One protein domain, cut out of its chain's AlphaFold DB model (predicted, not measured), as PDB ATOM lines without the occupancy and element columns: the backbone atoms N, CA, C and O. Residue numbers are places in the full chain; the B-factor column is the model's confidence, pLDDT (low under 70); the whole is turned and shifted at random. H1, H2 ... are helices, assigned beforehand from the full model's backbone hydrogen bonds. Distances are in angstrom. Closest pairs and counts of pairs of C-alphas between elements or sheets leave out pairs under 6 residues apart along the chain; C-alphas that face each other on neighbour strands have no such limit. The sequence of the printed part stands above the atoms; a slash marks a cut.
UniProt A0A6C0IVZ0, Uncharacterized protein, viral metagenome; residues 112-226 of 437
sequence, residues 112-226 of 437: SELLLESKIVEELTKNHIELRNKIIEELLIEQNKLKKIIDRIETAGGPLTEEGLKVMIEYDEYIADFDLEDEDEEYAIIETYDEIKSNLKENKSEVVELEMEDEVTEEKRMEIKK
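What this domain is: This is residues 112 to 226 of the 437 residues of an uncharacterized protein of viral metagenome (UniProt A0A6C0IVZ0). One very long helix, H1, makes the axis of a thin rod, and a second long helix, H4, runs back slantwise over part of it in the opposite direction. Two short helices, H2 and H3, make a small head near the far end of H1, with H2 folded back on residues 149 to 154, while the short H5 packs on residues 121 to 125 nearer the other end. The printed part has 115 residues, with five named helices in the order H1 H2 H3 H4 H5 and no named strand; the class is all helix. The whole is extended, with a radius of gyration of the C-alphas of 22.0 A and spans of 76 by 24 by 21 A.

How they stand to each other: Begin with H1, residues 112 to 155, the hub, which touches three other helices. Its residues 132 to 150 touch residues 196 to 210 of H4, residues 183 to 212; look for the closest C-alphas at Gln 143 and Leu 200, 5.8 A apart. These two helices run opposite ways at a shallow tilt of 33 degrees, only just short of steep. Farther along, H1 and H2, residues 162 to 171, form a helical hairpin: they touch, opposite ways at a shallow tilt of 26 degrees, the closest C-alphas being those of Ile 153 and Gly 164 at 4.8 A. H3, residues 173 to 177, touches H2 only at the corner, with the closest C-alphas, Ile 169 and Ile 175, 5.3 A apart. H2 and H4 are close but not clearly touching, their closest C-alphas, Met 168 and Ile 189, being 7.8 A apart. Toward residue 112, H5, residues 218 to 226, touches H1 at a steep tilt of 45 degrees, opposite ways; the closest C-alphas are Val 121 and Lys 225, 6.1 A apart. H4 and H5 are apart. The helix packing is mostly aligned, only just: two of the three touching pairs with a tilt are at a shallow one. In H1, H2, H4 and H5 every O i to N i+4 pair is within hydrogen-bond range; in H3 0 of 1 is, beside 2 of 2 O i to N i+3 pairs.

Where its parts are: Find C-alpha 112 at (49.125, 36.475, 5.098); from there H1 runs 64.5 A to C-alpha 155 at (25.652, -19.346, 27.268). H2 measures 14.6 A and H3 8.2 A. H4 runs 43.7 A, and H5, 12.3 A, ends at C-alpha 226 at (48.574, 28.382, 20.959).

The domain as a whole: Look to Ser 112 and Glu 181 for the C-alphas farthest apart, 76.5 A. The printed part has no cut and no long link. The model's confidence is under 70 at residues 214 to 216.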
ATOM      1  N   SER A 112      48.677  37.770   5.620       88.12
ATOM      2  CA  SER A 112      49.125  36.475   5.098       88.12
ATOM      3  C   SER A 112      49.445  35.447   6.187       88.12
ATOM      4  O   SER A 112      49.191  34.259   5.992       88.12
ATOM      5  N   GLU A 113      50.003  35.882   7.318       88.75
ATOM      6  CA  GLU A 113      50.325  35.009   8.453       88.75
ATOM      7  C   GLU A 113      49.066  34.618   9.227       88.75
ATOM      8  O   GLU A 113      48.947  33.460   9.604       88.75
ATOM      9  N   LEU A 114      48.096  35.525   9.374       89.06
ATOM     10  CA  LEU A 114      46.786  35.225   9.965       89.06
ATOM     11  C   LEU A 114      46.015  34.188   9.135       89.06
ATOM     12  O   LEU A 114      45.422  33.255   9.675       89.06
ATOM     13  N   LEU A 115      46.062  34.303   7.804       90.94
ATOM     14  CA  LEU A 115      45.485  33.291   6.914       90.94
ATOM     15  C   LEU A 115      46.190  31.936   7.053       90.94
ATOM     16  O   LEU A 115      45.545  30.893   6.959       90.94
ATOM     17  N   LEU A 116      47.510  31.938   7.247       90.44
ATOM     18  CA  LEU A 116      48.270  30.713   7.477       90.44
ATOM     19  C   LEU A 116      47.952  30.104   8.848       90.44
ATOM     20  O   LEU A 116      47.772  28.896   8.937       90.44
ATOM     21  N   GLU A 117      47.827  30.927   9.887       90.62
ATOM     22  CA  GLU A 117      47.419  30.513  11.228       90.62
ATOM     23  C   GLU A 117      46.053  29.824  11.189       90.62
ATOM     24  O   GLU A 117      45.928  28.706  11.680       90.62
ATOM     25  N   SER A 118      45.060  30.428  10.525       89.69
ATOM     26  CA  SER A 118      43.730  29.825  10.359       89.69
ATOM     27  C   SER A 118      43.808  28.449   9.695       89.69
ATOM     28  O   SER A 118      43.191  27.499  10.168       89.69
ATOM     29  N   LYS A 119      44.619  28.310   8.639       93.88
ATOM     30  CA  LYS A 119      44.823  27.022   7.957       93.88
ATOM     31  C   LYS A 119      45.463  25.976   8.868       93.88
ATOM     32  O   LYS A 119      45.034  24.829   8.857       93.88
ATOM     33  N   ILE A 120      46.466  26.364   9.658       91.25
ATOM     34  CA  ILE A 120      47.128  25.460  10.609       91.25
ATOM     35  C   ILE A 120      46.146  25.036  11.704       91.25
ATOM     36  O   ILE A 120      46.098  23.861  12.054       91.25
ATOM     37  N   VAL A 121      45.332  25.958  12.224       91.94
ATOM     38  CA  VAL A 121      44.292  25.639  13.214       91.94
ATOM     39  C   VAL A 121      43.292  24.635  12.644       91.94
ATOM     40  O   VAL A 121      42.965  23.660  13.319       91.94
ATOM     41  N   GLU A 122      42.832  24.828  11.406       90.56
ATOM     42  CA  GLU A 122      41.939  23.882  10.726       90.56
ATOM     43  C   GLU A 122      42.583  22.501  10.547       90.56
ATOM     44  O   GLU A 122      41.938  21.484  10.798       90.56
ATOM     45  N   GLU A 123      43.850  22.447  10.137       92.94
ATOM     46  CA  GLU A 123      44.597  21.198   9.958       92.94
ATOM     47  C   GLU A 123      44.793  20.451  11.285       92.94
ATOM     48  O   GLU A 123      44.481  19.266  11.384       92.94
ATOM     49  N   LEU A 124      45.231  21.150  12.335       89.88
ATOM     50  CA  LEU A 124      45.400  20.574  13.670       89.88
ATOM     51  C   LEU A 124      44.073  20.086  14.257       89.88
ATOM     52  O   LEU A 124      44.038  19.044  14.909       89.88
ATOM     53  N   THR A 125      42.983  20.810  13.998       90.12
ATOM     54  CA  THR A 125      41.636  20.405  14.419       90.12
ATOM     55  C   THR A 125      41.213  19.112  13.724       90.12
ATOM     56  O   THR A 125      40.755  18.188  14.389       90.12
ATOM     57  N   LYS A 126      41.431  18.999  12.407       90.88
ATOM     58  CA  LYS A 126      41.140  17.768  11.654       90.88
ATOM     59  C   LYS A 126      41.938  16.578  12.173       90.88
ATOM     60  O   LYS A 126      41.350  15.535  12.429       90.88
ATOM     61  N   ASN A 127      43.240  16.754  12.394       90.12
ATOM     62  CA  ASN A 127      44.101  15.697  12.927       90.12
ATOM     63  C   ASN A 127      43.652  15.246  14.326       90.12
ATOM     64  O   ASN A 127      43.726  14.065  14.652       90.12
ATOM     65  N   HIS A 128      43.183  16.180  15.159       87.81
ATOM     66  CA  HIS A 128      42.663  15.853  16.483       87.81
ATOM     67  C   HIS A 128      41.380  15.014  16.406       87.81
ATOM     68  O   HIS A 128      41.281  13.998  17.089       87.81
ATOM     69  N   ILE A 129      40.443  15.402  15.536       88.12
ATOM     70  CA  ILE A 129      39.199  14.656  15.298       88.12
ATOM     71  C   ILE A 129      39.506  13.260  14.740       88.12
ATOM     72  O   ILE A 129      38.934  12.273  15.191       88.12
ATOM     73  N   GLU A 130      40.442  13.152  13.794       90.94
ATOM     74  CA  GLU A 130      40.858  11.868  13.224       90.94
ATOM     75  C   GLU A 130      41.461  10.938  14.287       90.94
ATOM     76  O   GLU A 130      41.110   9.759  14.349       90.94
ATOM     77  N   LEU A 131      42.310  11.469  15.173       90.12
ATOM     78  CA  LEU A 131      42.880  10.701  16.280       90.12
ATOM     79  C   LEU A 131      41.801  10.227  17.263       90.12
ATOM     80  O   LEU A 131      41.822   9.068  17.667       90.12
ATOM     81  N   ARG A 132      40.847  11.099  17.612       87.75
ATOM     82  CA  ARG A 132      39.704  10.752  18.468       87.75
ATOM     83  C   ARG A 132      38.876   9.622  17.859       87.75
ATOM     84  O   ARG A 132      38.611   8.635  18.533       87.75
ATOM     85  N   ASN A 133      38.529   9.726  16.578       89.44
ATOM     86  CA  ASN A 133      37.757   8.691  15.888       89.44
ATOM     87  C   ASN A 133      38.501   7.353  15.853       89.44
ATOM     88  O   ASN A 133      37.895   6.309  16.071       89.44
ATOM     89  N   LYS A 134      39.821   7.381  15.647       93.31
ATOM     90  CA  LYS A 134      40.646   6.173  15.694       93.31
ATOM     91  C   LYS A 134      40.616   5.501  17.074       93.31
ATOM     92  O   LYS A 134      40.501   4.282  17.143       93.31
ATOM     93  N   ILE A 135      40.687   6.280  18.155       91.31
ATOM     94  CA  ILE A 135      40.583   5.761  19.530       91.31
ATOM     95  C   ILE A 135      39.210   5.115  19.755       91.31
ATOM     96  O   ILE A 135      39.131   4.001  20.265       91.31
ATOM     97  N   ILE A 136      38.132   5.769  19.309       90.75
ATOM     98  CA  ILE A 136      36.770   5.221  19.400       90.75
ATOM     99  C   ILE A 136      36.660   3.890  18.637       90.75
ATOM    100  O   ILE A 136      36.104   2.926  19.159       90.75
ATOM    101  N   GLU A 137      37.212   3.802  17.425       92.69
ATOM    102  CA  GLU A 137      37.223   2.558  16.645       92.69
ATOM    103  C   GLU A 137      37.975   1.424  17.362       92.69
ATOM    104  O   GLU A 137      37.489   0.291  17.401       92.69
ATOM    105  N   GLU A 138      39.136   1.715  17.957       93.25
ATOM    106  CA  GLU A 138      39.922   0.744  18.729       93.25
ATOM    107  C   GLU A 138      39.146   0.242  19.961       93.25
ATOM    108  O   GLU A 138      39.025  -0.975  20.153       93.25
ATOM    109  N   LEU A 139      38.524   1.151  20.720       91.94
ATOM    110  CA  LEU A 139      37.685   0.818  21.877       91.94
ATOM    111  C   LEU A 139      36.453  -0.007  21.484       91.94
ATOM    112  O   LEU A 139      36.118  -0.978  22.164       91.94
ATOM    113  N   LEU A 140      35.795   0.308  20.363       92.38
ATOM    114  CA  LEU A 140      34.659  -0.467  19.846       92.38
ATOM    115  C   LEU A 140      35.071  -1.888  19.437       92.38
ATOM    116  O   LEU A 140      34.319  -2.847  19.642       92.38
ATOM    117  N   ILE A 141      36.257  -2.061  18.845       93.56
ATOM    118  CA  ILE A 141      36.788  -3.387  18.505       93.56
ATOM    119  C   ILE A 141      37.022  -4.202  19.779       93.56
ATOM    120  O   ILE A 141      36.630  -5.371  19.836       93.56
ATOM    121  N   GLU A 142      37.640  -3.605  20.794       92.06
ATOM    122  CA  GLU A 142      37.892  -4.251  22.080       92.06
ATOM    123  C   GLU A 142      36.593  -4.606  22.808       92.06
ATOM    124  O   GLU A 142      36.387  -5.758  23.196       92.06
ATOM    125  N   GLN A 143      35.651  -3.667  22.873       91.62
ATOM    126  CA  GLN A 143      34.325  -3.874  23.439       91.62
ATOM    127  C   GLN A 143      33.608  -5.063  22.781       91.62
ATOM    128  O   GLN A 143      33.002  -5.891  23.465       91.62
ATOM    129  N   ASN A 144      33.697  -5.193  21.454       92.94
ATOM    130  CA  ASN A 144      33.119  -6.321  20.726       92.94
ATOM    131  C   ASN A 144      33.812  -7.656  21.038       92.94
ATOM    132  O   ASN A 144      33.145  -8.693  21.032       92.94
ATOM    133  N   LYS A 145      35.125  -7.661  21.298       92.44
ATOM    134  CA  LYS A 145      35.855  -8.867  21.726       92.44
ATOM    135  C   LYS A 145      35.417  -9.299  23.125       92.44
ATOM    136  O   LYS A 145      34.987 -10.439  23.281       92.44
ATOM    137  N   LEU A 146      35.440  -8.382  24.095       91.38
ATOM    138  CA  LEU A 146      35.037  -8.647  25.482       91.38
ATOM    139  C   LEU A 146      33.579  -9.111  25.563       91.38
ATOM    140  O   LEU A 146      33.268 -10.095  26.228       91.38
ATOM    141  N   LYS A 147      32.680  -8.467  24.807       92.94
ATOM    142  CA  LYS A 147      31.269  -8.863  24.746       92.94
ATOM    143  C   LYS A 147      31.083 -10.289  24.220       92.94
ATOM    144  O   LYS A 147      30.324 -11.047  24.806       92.94
ATOM    145  N   LYS A 148      31.803 -10.684  23.161       92.38
ATOM    146  CA  LYS A 148      31.748 -12.062  22.635       92.38
ATOM    147  C   LYS A 148      32.216 -13.098  23.655       92.38
ATOM    148  O   LYS A 148      31.675 -14.199  23.672       92.38
ATOM    149  N   ILE A 149      33.226 -12.768  24.459       90.56
ATOM    150  CA  ILE A 149      33.741 -13.654  25.511       90.56
ATOM    151  C   ILE A 149      32.683 -13.829  26.602       90.56
ATOM    152  O   ILE A 149      32.317 -14.959  26.917       90.56
ATOM    153  N   ILE A 150      32.121 -12.723  27.098       92.31
ATOM    154  CA  ILE A 150      31.066 -12.748  28.120       92.31
ATOM    155  C   ILE A 150      29.838 -13.521  27.628       92.31
ATOM    156  O   ILE A 150      29.382 -14.418  28.332       92.31
ATOM    157  N   ASP A 151      29.358 -13.246  26.410       91.81
ATOM    158  CA  ASP A 151      28.198 -13.937  25.834       91.81
ATOM    159  C   ASP A 151      28.445 -15.461  25.761       91.81
ATOM    160  O   ASP A 151      27.563 -16.249  26.101       91.81
ATOM    161  N   ARG A 152      29.658 -15.901  25.378       91.94
ATOM    162  CA  ARG A 152      30.032 -17.331  25.348       91.94
ATOM    163  C   ARG A 152      30.003 -17.960  26.745       91.94
ATOM    164  O   ARG A 152      29.425 -19.036  26.896       91.94
ATOM    165  N   ILE A 153      30.571 -17.295  27.749       90.62
ATOM    166  CA  ILE A 153      30.599 -17.783  29.140       90.62
ATOM    167  C   ILE A 153      29.181 -17.872  29.718       90.62
ATOM    168  O   ILE A 153      28.820 -18.866  30.344       90.62
ATOM    169  N   GLU A 154      28.341 -16.866  29.464       90.38
ATOM    170  CA  GLU A 154      26.950 -16.862  29.926       90.38
ATOM    171  C   GLU A 154      26.126 -17.971  29.256       90.38
ATOM    172  O   GLU A 154      25.368 -18.664  29.936       90.38
ATOM    173  N   THR A 155      26.318 -18.220  27.953       91.00
ATOM    174  CA  THR A 155      25.652 -19.346  27.268       91.00
ATOM    175  C   THR A 155      26.105 -20.718  27.762       91.00
ATOM    176  O   THR A 155      25.320 -21.663  27.707       91.00
ATOM    177  N   ALA A 156      27.334 -20.826  28.272       88.25
ATOM    178  CA  ALA A 156      27.874 -22.044  28.869       88.25
ATOM    179  C   ALA A 156      27.377 -22.287  30.306       88.25
ATOM    180  O   ALA A 156      27.695 -23.320  30.889       88.25
ATOM    181  N   GLY A 157      26.599 -21.368  30.889       86.12
ATOM    182  CA  GLY A 157      26.065 -21.502  32.248       86.12
ATOM    183  C   GLY A 157      26.957 -20.924  33.351       86.12
ATOM    184  O   GLY A 157      26.662 -21.148  34.522       86.12
ATOM    185  N   GLY A 158      28.003 -20.166  33.002       87.44
ATOM    186  CA  GLY A 158      28.894 -19.485  33.948       87.44
ATOM    187  C   GLY A 158      30.375 -19.836  33.760       87.44
ATOM    188  O   GLY A 158      30.697 -20.732  32.984       87.44
ATOM    189  N   PRO A 159      31.293 -19.137  34.455       86.94
ATOM    190  CA  PRO A 159      32.739 -19.321  34.283       86.94
ATOM    191  C   PRO A 159      33.264 -20.664  34.822       86.94
ATOM    192  O   PRO A 159      34.311 -21.121  34.379       86.94
ATOM    193  N   LEU A 160      32.521 -21.317  35.724       85.88
ATOM    194  CA  LEU A 160      32.908 -22.575  36.381       85.88
ATOM    195  C   LEU A 160      32.368 -23.837  35.696       85.88
ATOM    196  O   LEU A 160      32.584 -24.949  36.173       85.88
ATOM    197  N   THR A 161      31.621 -23.695  34.601       87.81
ATOM    198  CA  THR A 161      31.182 -24.860  33.823       87.81
ATOM    199  C   THR A 161      32.318 -25.351  32.930       87.81
ATOM    200  O   THR A 161      33.188 -24.574  32.552       87.81
ATOM    201  N   GLU A 162      32.314 -26.628  32.543       84.56
ATOM    202  CA  GLU A 162      33.369 -27.204  31.687       84.56
ATOM    203  C   GLU A 162      33.532 -26.427  30.364       84.56
ATOM    204  O   GLU A 162      34.647 -26.115  29.936       84.56
ATOM    205  N   GLU A 163      32.416 -26.029  29.738       85.94
ATOM    206  CA  GLU A 163      32.442 -25.159  28.560       85.94
ATOM    207  C   GLU A 163      32.861 -23.713  28.874       85.94
ATOM    208  O   GLU A 163      33.537 -23.101  28.048       85.94
ATOM    209  N   GLY A 164      32.482 -23.158  30.030       86.31
ATOM    210  CA  GLY A 164      32.851 -21.803  30.449       86.31
ATOM    211  C   GLY A 164      34.343 -21.673  30.740       86.31
ATOM    212  O   GLY A 164      34.991 -20.755  30.236       86.31
ATOM    213  N   LEU A 165      34.910 -22.656  31.439       86.06
ATOM    214  CA  LEU A 165      36.331 -22.739  31.751       86.06
ATOM    215  C   LEU A 165      37.175 -22.825  30.480       86.06
ATOM    216  O   LEU A 165      38.194 -22.159  30.358       86.06
ATOM    217  N   LYS A 166      36.710 -23.566  29.469       87.19
ATOM    218  CA  LYS A 166      37.386 -23.633  28.168       87.19
ATOM    219  C   LYS A 166      37.472 -22.271  27.470       87.19
ATOM    220  O   LYS A 166      38.445 -22.006  26.770       87.19
ATOM    221  N   VAL A 167      36.457 -21.420  27.631       87.81
ATOM    222  CA  VAL A 167      36.463 -20.045  27.104       87.81
ATOM    223  C   VAL A 167      37.377 -19.148  27.940       87.81
ATOM    224  O   VAL A 167      38.079 -18.320  27.368       87.81
ATOM    225  N   MET A 168      37.407 -19.339  29.261       86.56
ATOM    226  CA  MET A 168      38.326 -18.633  30.157       86.56
ATOM    227  C   MET A 168      39.789 -18.981  29.857       86.56
ATOM    228  O   MET A 168      40.593 -18.070  29.739       86.56
ATOM    229  N   ILE A 169      40.111 -20.250  29.594       86.56
ATOM    230  CA  ILE A 169      41.452 -20.702  29.176       86.56
ATOM    231  C   ILE A 169      41.865 -20.104  27.818       86.56
ATOM    232  O   ILE A 169      43.036 -19.822  27.584       86.56
ATOM    233  N   GLU A 170      40.915 -19.899  26.896       86.56
ATOM    234  CA  GLU A 170      41.188 -19.217  25.618       86.56
ATOM    235  C   GLU A 170      41.529 -17.730  25.823       86.56
ATOM    236  O   GLU A 170      42.244 -17.143  25.010       86.56
ATOM    237  N   TYR A 171      41.002 -17.121  26.887       85.12
ATOM    238  CA  TYR A 171      41.262 -15.732  27.248       85.12
ATOM    239  C   TYR A 171      42.548 -15.574  28.069       85.12
ATOM    240  O   TYR A 171      43.344 -14.682  27.778       85.12
ATOM    241  N   ASP A 172      42.759 -16.453  29.049       85.62
ATOM    242  CA  ASP A 172      43.932 -16.498  29.910       85.62
ATOM    243  C   ASP A 172      44.445 -17.939  30.050       85.62
ATOM    244  O   ASP A 172      43.855 -18.787  30.722       85.62
ATOM    245  N   GLU A 173      45.574 -18.212  29.396       86.00
ATOM    246  CA  GLU A 173      46.186 -19.540  29.327       86.00
ATOM    247  C   GLU A 173      46.609 -20.061  30.712       86.00
ATOM    248  O   GLU A 173      46.634 -21.273  30.918       86.00
ATOM    249  N   TYR A 174      46.870 -19.172  31.682       83.38
ATOM    250  CA  TYR A 174      47.256 -19.558  33.045       83.38
ATOM    251  C   TYR A 174      46.158 -20.319  33.796       83.38
ATOM    252  O   TYR A 174      46.468 -21.109  34.684       83.38
ATOM    253  N   ILE A 175      44.891 -20.149  33.401       83.00
ATOM    254  CA  ILE A 175      43.749 -20.854  34.000       83.00
ATOM    255  C   ILE A 175      43.799 -22.363  33.697       83.00
ATOM    256  O   ILE A 175      43.187 -23.159  34.405       83.00
ATOM    257  N   ALA A 176      44.540 -22.794  32.667       81.31
ATOM    258  CA  ALA A 176      44.625 -24.205  32.287       81.31
ATOM    259  C   ALA A 176      45.290 -25.093  33.351       81.31
ATOM    260  O   ALA A 176      45.048 -26.301  33.361       81.31
ATOM    261  N   ASP A 177      46.120 -24.499  34.212       84.75
ATOM    262  CA  ASP A 177      46.865 -25.205  35.254       84.75
ATOM    263  C   ASP A 177      46.099 -25.279  36.589       84.75
ATOM    264  O   ASP A 177      46.625 -25.860  37.538       84.75
ATOM    265  N   PHE A 178      44.886 -24.711  36.672       83.81
ATOM    266  CA  PHE A 178      44.120 -24.642  37.919       83.81
ATOM    267  C   PHE A 178      43.398 -25.964  38.242       83.81
ATOM    268  O   PHE A 178      42.742 -26.566  37.385       83.81
ATOM    269  N   ASP A 179      43.492 -26.394  39.498       79.62
ATOM    270  CA  ASP A 179      42.722 -27.464  40.116       79.62
ATOM    271  C   ASP A 179      41.404 -26.905  40.678       79.62
ATOM    272  O   ASP A 179      41.361 -26.178  41.666       79.62
ATOM    273  N   LEU A 180      40.284 -27.264  40.045       73.06
ATOM    274  CA  LEU A 180      38.947 -26.806  40.448       73.06
ATOM    275  C   LEU A 180      38.509 -27.329  41.829       73.06
ATOM    276  O   LEU A 180      37.459 -26.918  42.320       73.06
ATOM    277  N   GLU A 181      39.247 -28.268  42.429       77.19
ATOM    278  CA  GLU A 181      39.016 -28.704  43.810       77.19
ATOM    279  C   GLU A 181      39.596 -27.718  44.846       77.19
ATOM    280  O   GLU A 181      39.186 -27.755  46.011       77.19
ATOM    281  N   ASP A 182      40.491 -26.813  44.428       81.88
ATOM    282  CA  ASP A 182      41.074 -25.771  45.271       81.88
ATOM    283  C   ASP A 182      40.208 -24.495  45.249       81.88
ATOM    284  O   ASP A 182      40.141 -23.760  44.261       81.88
ATOM    285  N   GLU A 183      39.562 -24.190  46.386       82.31
ATOM    286  CA  GLU A 183      38.682 -23.013  46.539       82.31
ATOM    287  C   GLU A 183      39.387 -21.702  46.138       82.31
ATOM    288  O   GLU A 183      38.770 -20.827  45.529       82.31
ATOM    289  N   ASP A 184      40.682 -21.563  46.443       81.81
ATOM    290  CA  ASP A 184      41.471 -20.365  46.123       81.81
ATOM    291  C   ASP A 184      41.576 -20.122  44.602       81.81
ATOM    292  O   ASP A 184      41.575 -18.973  44.151       81.81
ATOM    293  N   GLU A 185      41.623 -21.185  43.798       84.44
ATOM    294  CA  GLU A 185      41.757 -21.105  42.339       84.44
ATOM    295  C   GLU A 185      40.396 -20.891  41.653       84.44
ATOM    296  O   GLU A 185      40.300 -20.139  40.677       84.44
ATOM    297  N   GLU A 186      39.313 -21.430  42.225       86.44
ATOM    298  CA  GLU A 186      37.932 -21.084  41.853       86.44
ATOM    299  C   GLU A 186      37.677 -19.572  42.004       86.44
ATOM    300  O   GLU A 186      37.152 -18.927  41.087       86.44
ATOM    301  N   TYR A 187      38.095 -18.982  43.132       86.38
ATOM    302  CA  TYR A 187      37.980 -17.537  43.352       86.38
ATOM    303  C   TYR A 187      38.756 -16.723  42.309       86.38
ATOM    304  O   TYR A 187      38.242 -15.702  41.846       86.38
ATOM    305  N   ALA A 188      39.939 -17.178  41.887       86.12
ATOM    306  CA  ALA A 188      40.734 -16.499  40.862       86.12
ATOM    307  C   ALA A 188      40.045 -16.496  39.479       86.12
ATOM    308  O   ALA A 188      40.074 -15.495  38.757       86.12
ATOM    309  N   ILE A 189      39.356 -17.582  39.109       86.25
ATOM    310  CA  ILE A 189      38.569 -17.652  37.861       86.25
ATOM    311  C   ILE A 189      37.376 -16.687  37.904       86.25
ATOM    312  O   ILE A 189      37.029 -16.052  36.905       86.25
ATOM    313  N   ILE A 190      36.730 -16.557  39.062       89.06
ATOM    314  CA  ILE A 190      35.627 -15.607  39.240       89.06
ATOM    315  C   ILE A 190      36.143 -14.163  39.168       89.06
ATOM    316  O   ILE A 190      35.536 -13.339  38.485       89.06
ATOM    317  N   GLU A 191      37.270 -13.863  39.815       90.19
ATOM    318  CA  GLU A 191      37.883 -12.530  39.813       90.19
ATOM    319  C   GLU A 191      38.268 -12.082  38.396       90.19
ATOM    320  O   GLU A 191      37.900 -10.985  37.972       90.19
ATOM    321  N   THR A 192      38.914 -12.957  37.621       88.19
ATOM    322  CA  THR A 192      39.256 -12.684  36.212       88.19
ATOM    323  C   THR A 192      38.007 -12.440  35.358       88.19
ATOM    324  O   THR A 192      37.978 -11.530  34.527       88.19
ATOM    325  N   TYR A 193      36.927 -13.197  35.570       90.06
ATOM    326  CA  TYR A 193      35.659 -12.969  34.874       90.06
ATOM    327  C   TYR A 193      35.002 -11.626  35.239       90.06
ATOM    328  O   TYR A 193      34.465 -10.932  34.364       90.06
ATOM    329  N   ASP A 194      35.057 -11.230  36.510       91.44
ATOM    330  CA  ASP A 194      34.561  -9.933  36.966       91.44
ATOM    331  C   ASP A 194      35.408  -8.771  36.420       91.44
ATOM    332  O   ASP A 194      34.852  -7.736  36.037       91.44
ATOM    333  N   GLU A 195      36.722  -8.954  36.270       92.19
ATOM    334  CA  GLU A 195      37.616  -7.994  35.614       92.19
ATOM    335  C   GLU A 195      37.227  -7.776  34.141       92.19
ATOM    336  O   GLU A 195      37.048  -6.635  33.707       92.19
ATOM    337  N   ILE A 196      36.970  -8.851  33.382       90.81
ATOM    338  CA  ILE A 196      36.486  -8.771  31.987       90.81
ATOM    339  C   ILE A 196      35.187  -7.950  31.904       90.81
ATOM    340  O   ILE A 196      35.005  -7.134  30.990       90.81
ATOM    341  N   LYS A 197      34.268  -8.136  32.860       91.81
ATOM    342  CA  LYS A 197      33.021  -7.358  32.941       91.81
ATOM    343  C   LYS A 197      33.258  -5.898  33.306       91.81
ATOM    344  O   LYS A 197      32.581  -5.035  32.733       91.81
ATOM    345  N   SER A 198      34.175  -5.618  34.232       93.25
ATOM    346  CA  SER A 198      34.548  -4.249  34.601       93.25
ATOM    347  C   SER A 198      35.126  -3.514  33.398       93.25
ATOM    348  O   SER A 198      34.590  -2.474  33.017       93.25
ATOM    349  N   ASN A 199      36.086  -4.124  32.700       90.44
ATOM    350  CA  ASN A 199      36.714  -3.562  31.503       90.44
ATOM    351  C   ASN A 199      35.683  -3.288  30.397       90.44
ATOM    352  O   ASN A 199      35.671  -2.219  29.789       90.44
ATOM    353  N   LEU A 200      34.722  -4.198  30.173       92.69
ATOM    354  CA  LEU A 200      33.635  -3.951  29.215       92.69
ATOM    355  C   LEU A 200      32.780  -2.732  29.604       92.69
ATOM    356  O   LEU A 200      32.269  -2.024  28.729       92.69
ATOM    357  N   LYS A 201      32.543  -2.528  30.902       92.06
ATOM    358  CA  LYS A 201      31.756  -1.404  31.416       92.06
ATOM    359  C   LYS A 201      32.533  -0.092  31.322       92.06
ATOM    360  O   LYS A 201      31.936   0.902  30.924       92.06
ATOM    361  N   GLU A 202      33.824  -0.109  31.632       91.50
ATOM    362  CA  GLU A 202      34.728   1.040  31.532       91.50
ATOM    363  C   GLU A 202      34.876   1.506  30.081       91.50
ATOM    364  O   GLU A 202      34.572   2.662  29.782       91.50
ATOM    365  N   ASN A 203      35.159   0.588  29.149       90.44
ATOM    366  CA  ASN A 203      35.225   0.908  27.719       90.44
ATOM    367  C   ASN A 203      33.892   1.467  27.195       90.44
ATOM    368  O   ASN A 203      33.865   2.342  26.334       90.44
ATOM    369  N   LYS A 204      32.752   0.977  27.712       90.69
ATOM    370  CA  LYS A 204      31.426   1.528  27.379       90.69
ATOM    371  C   LYS A 204      31.273   2.972  27.832       90.69
ATOM    372  O   LYS A 204      30.736   3.767  27.067       90.69
ATOM    373  N   SER A 205      31.672   3.293  29.061       88.81
ATOM    374  CA  SER A 205      31.625   4.674  29.547       88.81
ATOM    375  C   SER A 205      32.563   5.575  28.755       88.81
ATOM    376  O   SER A 205      32.133   6.646  28.346       88.81
ATOM    377  N   GLU A 206      33.781   5.121  28.464       88.75
ATOM    378  CA  GLU A 206      34.782   5.918  27.753       88.75
ATOM    379  C   GLU A 206      34.343   6.251  26.321       88.75
ATOM    380  O   GLU A 206      34.444   7.398  25.896       88.75
ATOM    381  N   VAL A 207      33.753   5.295  25.593       88.88
ATOM    382  CA  VAL A 207      33.175   5.565  24.264       88.88
ATOM    383  C   VAL A 207      32.047   6.595  24.345       88.88
ATOM    384  O   VAL A 207      32.003   7.504  23.525       88.88
ATOM    385  N   VAL A 208      31.153   6.491  25.333       87.62
ATOM    386  CA  VAL A 208      30.046   7.450  25.495       87.62
ATOM    387  C   VAL A 208      30.572   8.847  25.825       87.62
ATOM    388  O   VAL A 208      30.101   9.822  25.245       87.62
ATOM    389  N   GLU A 209      31.558   8.960  26.711       86.25
ATOM    390  CA  GLU A 209      32.208  10.236  27.029       86.25
ATOM    391  C   GLU A 209      32.867  10.843  25.783       86.25
ATOM    392  O   GLU A 209      32.590  11.992  25.434       86.25
ATOM    393  N   LEU A 210      33.635  10.039  25.045       83.81
ATOM    394  CA  LEU A 210      34.279  10.435  23.794       83.81
ATOM    395  C   LEU A 210      33.302  10.678  22.642       83.81
ATOM    396  O   LEU A 210      33.719  11.238  21.641       83.81
ATOM    397  N   GLU A 211      32.037  10.271  22.707       81.56
ATOM    398  CA  GLU A 211      31.003  10.627  21.722       81.56
ATOM    399  C   GLU A 211      30.240  11.894  22.133       81.56
ATOM    400  O   GLU A 211      29.830  12.673  21.271       81.56
ATOM    401  N   MET A 212      30.068  12.112  23.441       76.19
ATOM    402  CA  MET A 212      29.339  13.246  24.011       76.19
ATOM    403  C   MET A 212      30.165  14.530  24.120       76.19
ATOM    404  O   MET A 212      29.576  15.611  24.147       76.19
ATOM    405  N   GLU A 213      31.495  14.449  24.191       71.75
ATOM    406  CA  GLU A 213      32.341  15.637  24.080       71.75
ATOM    407  C   GLU A 213      32.114  16.321  22.722       71.75
ATOM    408  O   GLU A 213      32.211  15.681  21.671       71.75
ATOM    409  N   ASP A 214      31.856  17.634  22.713       65.06
ATOM    410  CA  ASP A 214      31.893  18.431  21.480       65.06
ATOM    411  C   ASP A 214      33.193  18.121  20.709       65.06
ATOM    412  O   ASP A 214      34.221  17.840  21.325       65.06
ATOM    413  N   GLU A 215      33.182  18.164  19.367       65.06
ATOM    414  CA  GLU A 215      34.335  17.786  18.513       65.06
ATOM    415  C   GLU A 215      35.685  18.357  18.997       65.06
ATOM    416  O   GLU A 215      36.728  17.742  18.778       65.06
ATOM    417  N   VAL A 216      35.664  19.520  19.670       69.75
ATOM    418  CA  VAL A 216      36.812  20.097  20.376       69.75
ATOM    419  C   VAL A 216      36.354  20.897  21.607       69.75
ATOM    420  O   VAL A 216      35.750  21.964  21.453       69.75
ATOM    421  N   THR A 217      36.722  20.446  22.809       79.94
ATOM    422  CA  THR A 217      36.579  21.192  24.075       79.94
ATOM    423  C   THR A 217      37.276  22.558  23.997       79.94
ATOM    424  O   THR A 217      38.326  22.692  23.363       79.94
ATOM    425  N   GLU A 218      36.745  23.593  24.660       80.19
ATOM    426  CA  GLU A 218      37.320  24.954  24.623       80.19
ATOM    427  C   GLU A 218      38.794  25.012  25.057       80.19
ATOM    428  O   GLU A 218      39.606  25.721  24.457       80.19
ATOM    429  N   GLU A 219      39.179  24.207  26.045       84.25
ATOM    430  CA  GLU A 219      40.573  24.075  26.480       84.25
ATOM    431  C   GLU A 219      41.476  23.578  25.347       84.25
ATOM    432  O   GLU A 219      42.535  24.151  25.072       84.25
ATOM    433  N   LYS A 220      41.007  22.567  24.611       83.44
ATOM    434  CA  LYS A 220      41.729  22.008  23.474       83.44
ATOM    435  C   LYS A 220      41.784  22.984  22.302       83.44
ATOM    436  O   LYS A 220      42.823  23.096  21.652       83.44
ATOM    437  N   ARG A 221      40.726  23.774  22.072       84.62
ATOM    438  CA  ARG A 221      40.743  24.868  21.082       84.62
ATOM    439  C   ARG A 221      41.813  25.905  21.411       84.62
ATOM    440  O   ARG A 221      42.523  26.350  20.507       84.62
ATOM    441  N   MET A 222      41.946  26.289  22.679       87.19
ATOM    442  CA  MET A 222      42.992  27.217  23.119       87.19
ATOM    443  C   MET A 222      44.392  26.629  22.929       87.19
ATOM    444  O   MET A 222      45.288  27.330  22.455       87.19
ATOM    445  N   GLU A 223      44.579  25.344  23.224       89.25
ATOM    446  CA  GLU A 223      45.852  24.655  23.007       89.25
ATOM    447  C   GLU A 223      46.226  24.589  21.517       89.25
ATOM    448  O   GLU A 223      47.355  24.922  21.148       89.25
ATOM    449  N   ILE A 224      45.272  24.248  20.645       89.12
ATOM    450  CA  ILE A 224      45.464  24.221  19.189       89.12
ATOM    451  C   ILE A 224      45.838  25.611  18.668       89.12
ATOM    452  O   ILE A 224      46.803  25.742  17.915       89.12
ATOM    453  N   LYS A 225      45.129  26.663  19.103       89.38
ATOM    454  CA  LYS A 225      45.453  28.051  18.734       89.38
ATOM    455  C   LYS A 225      46.852  28.448  19.194       89.38
ATOM    456  O   LYS A 225      47.613  29.011  18.416       89.38
ATOM    457  N   LYS A 226      47.229  28.115  20.431       89.38
ATOM    458  CA  LYS A 226      48.574  28.382  20.959       89.38
ATOM    459  C   LYS A 226      49.651  27.636  20.169       89.38
ATOM    460  O   LYS A 226      50.702  28.204  19.880       89.38
TER     461      LYS A 226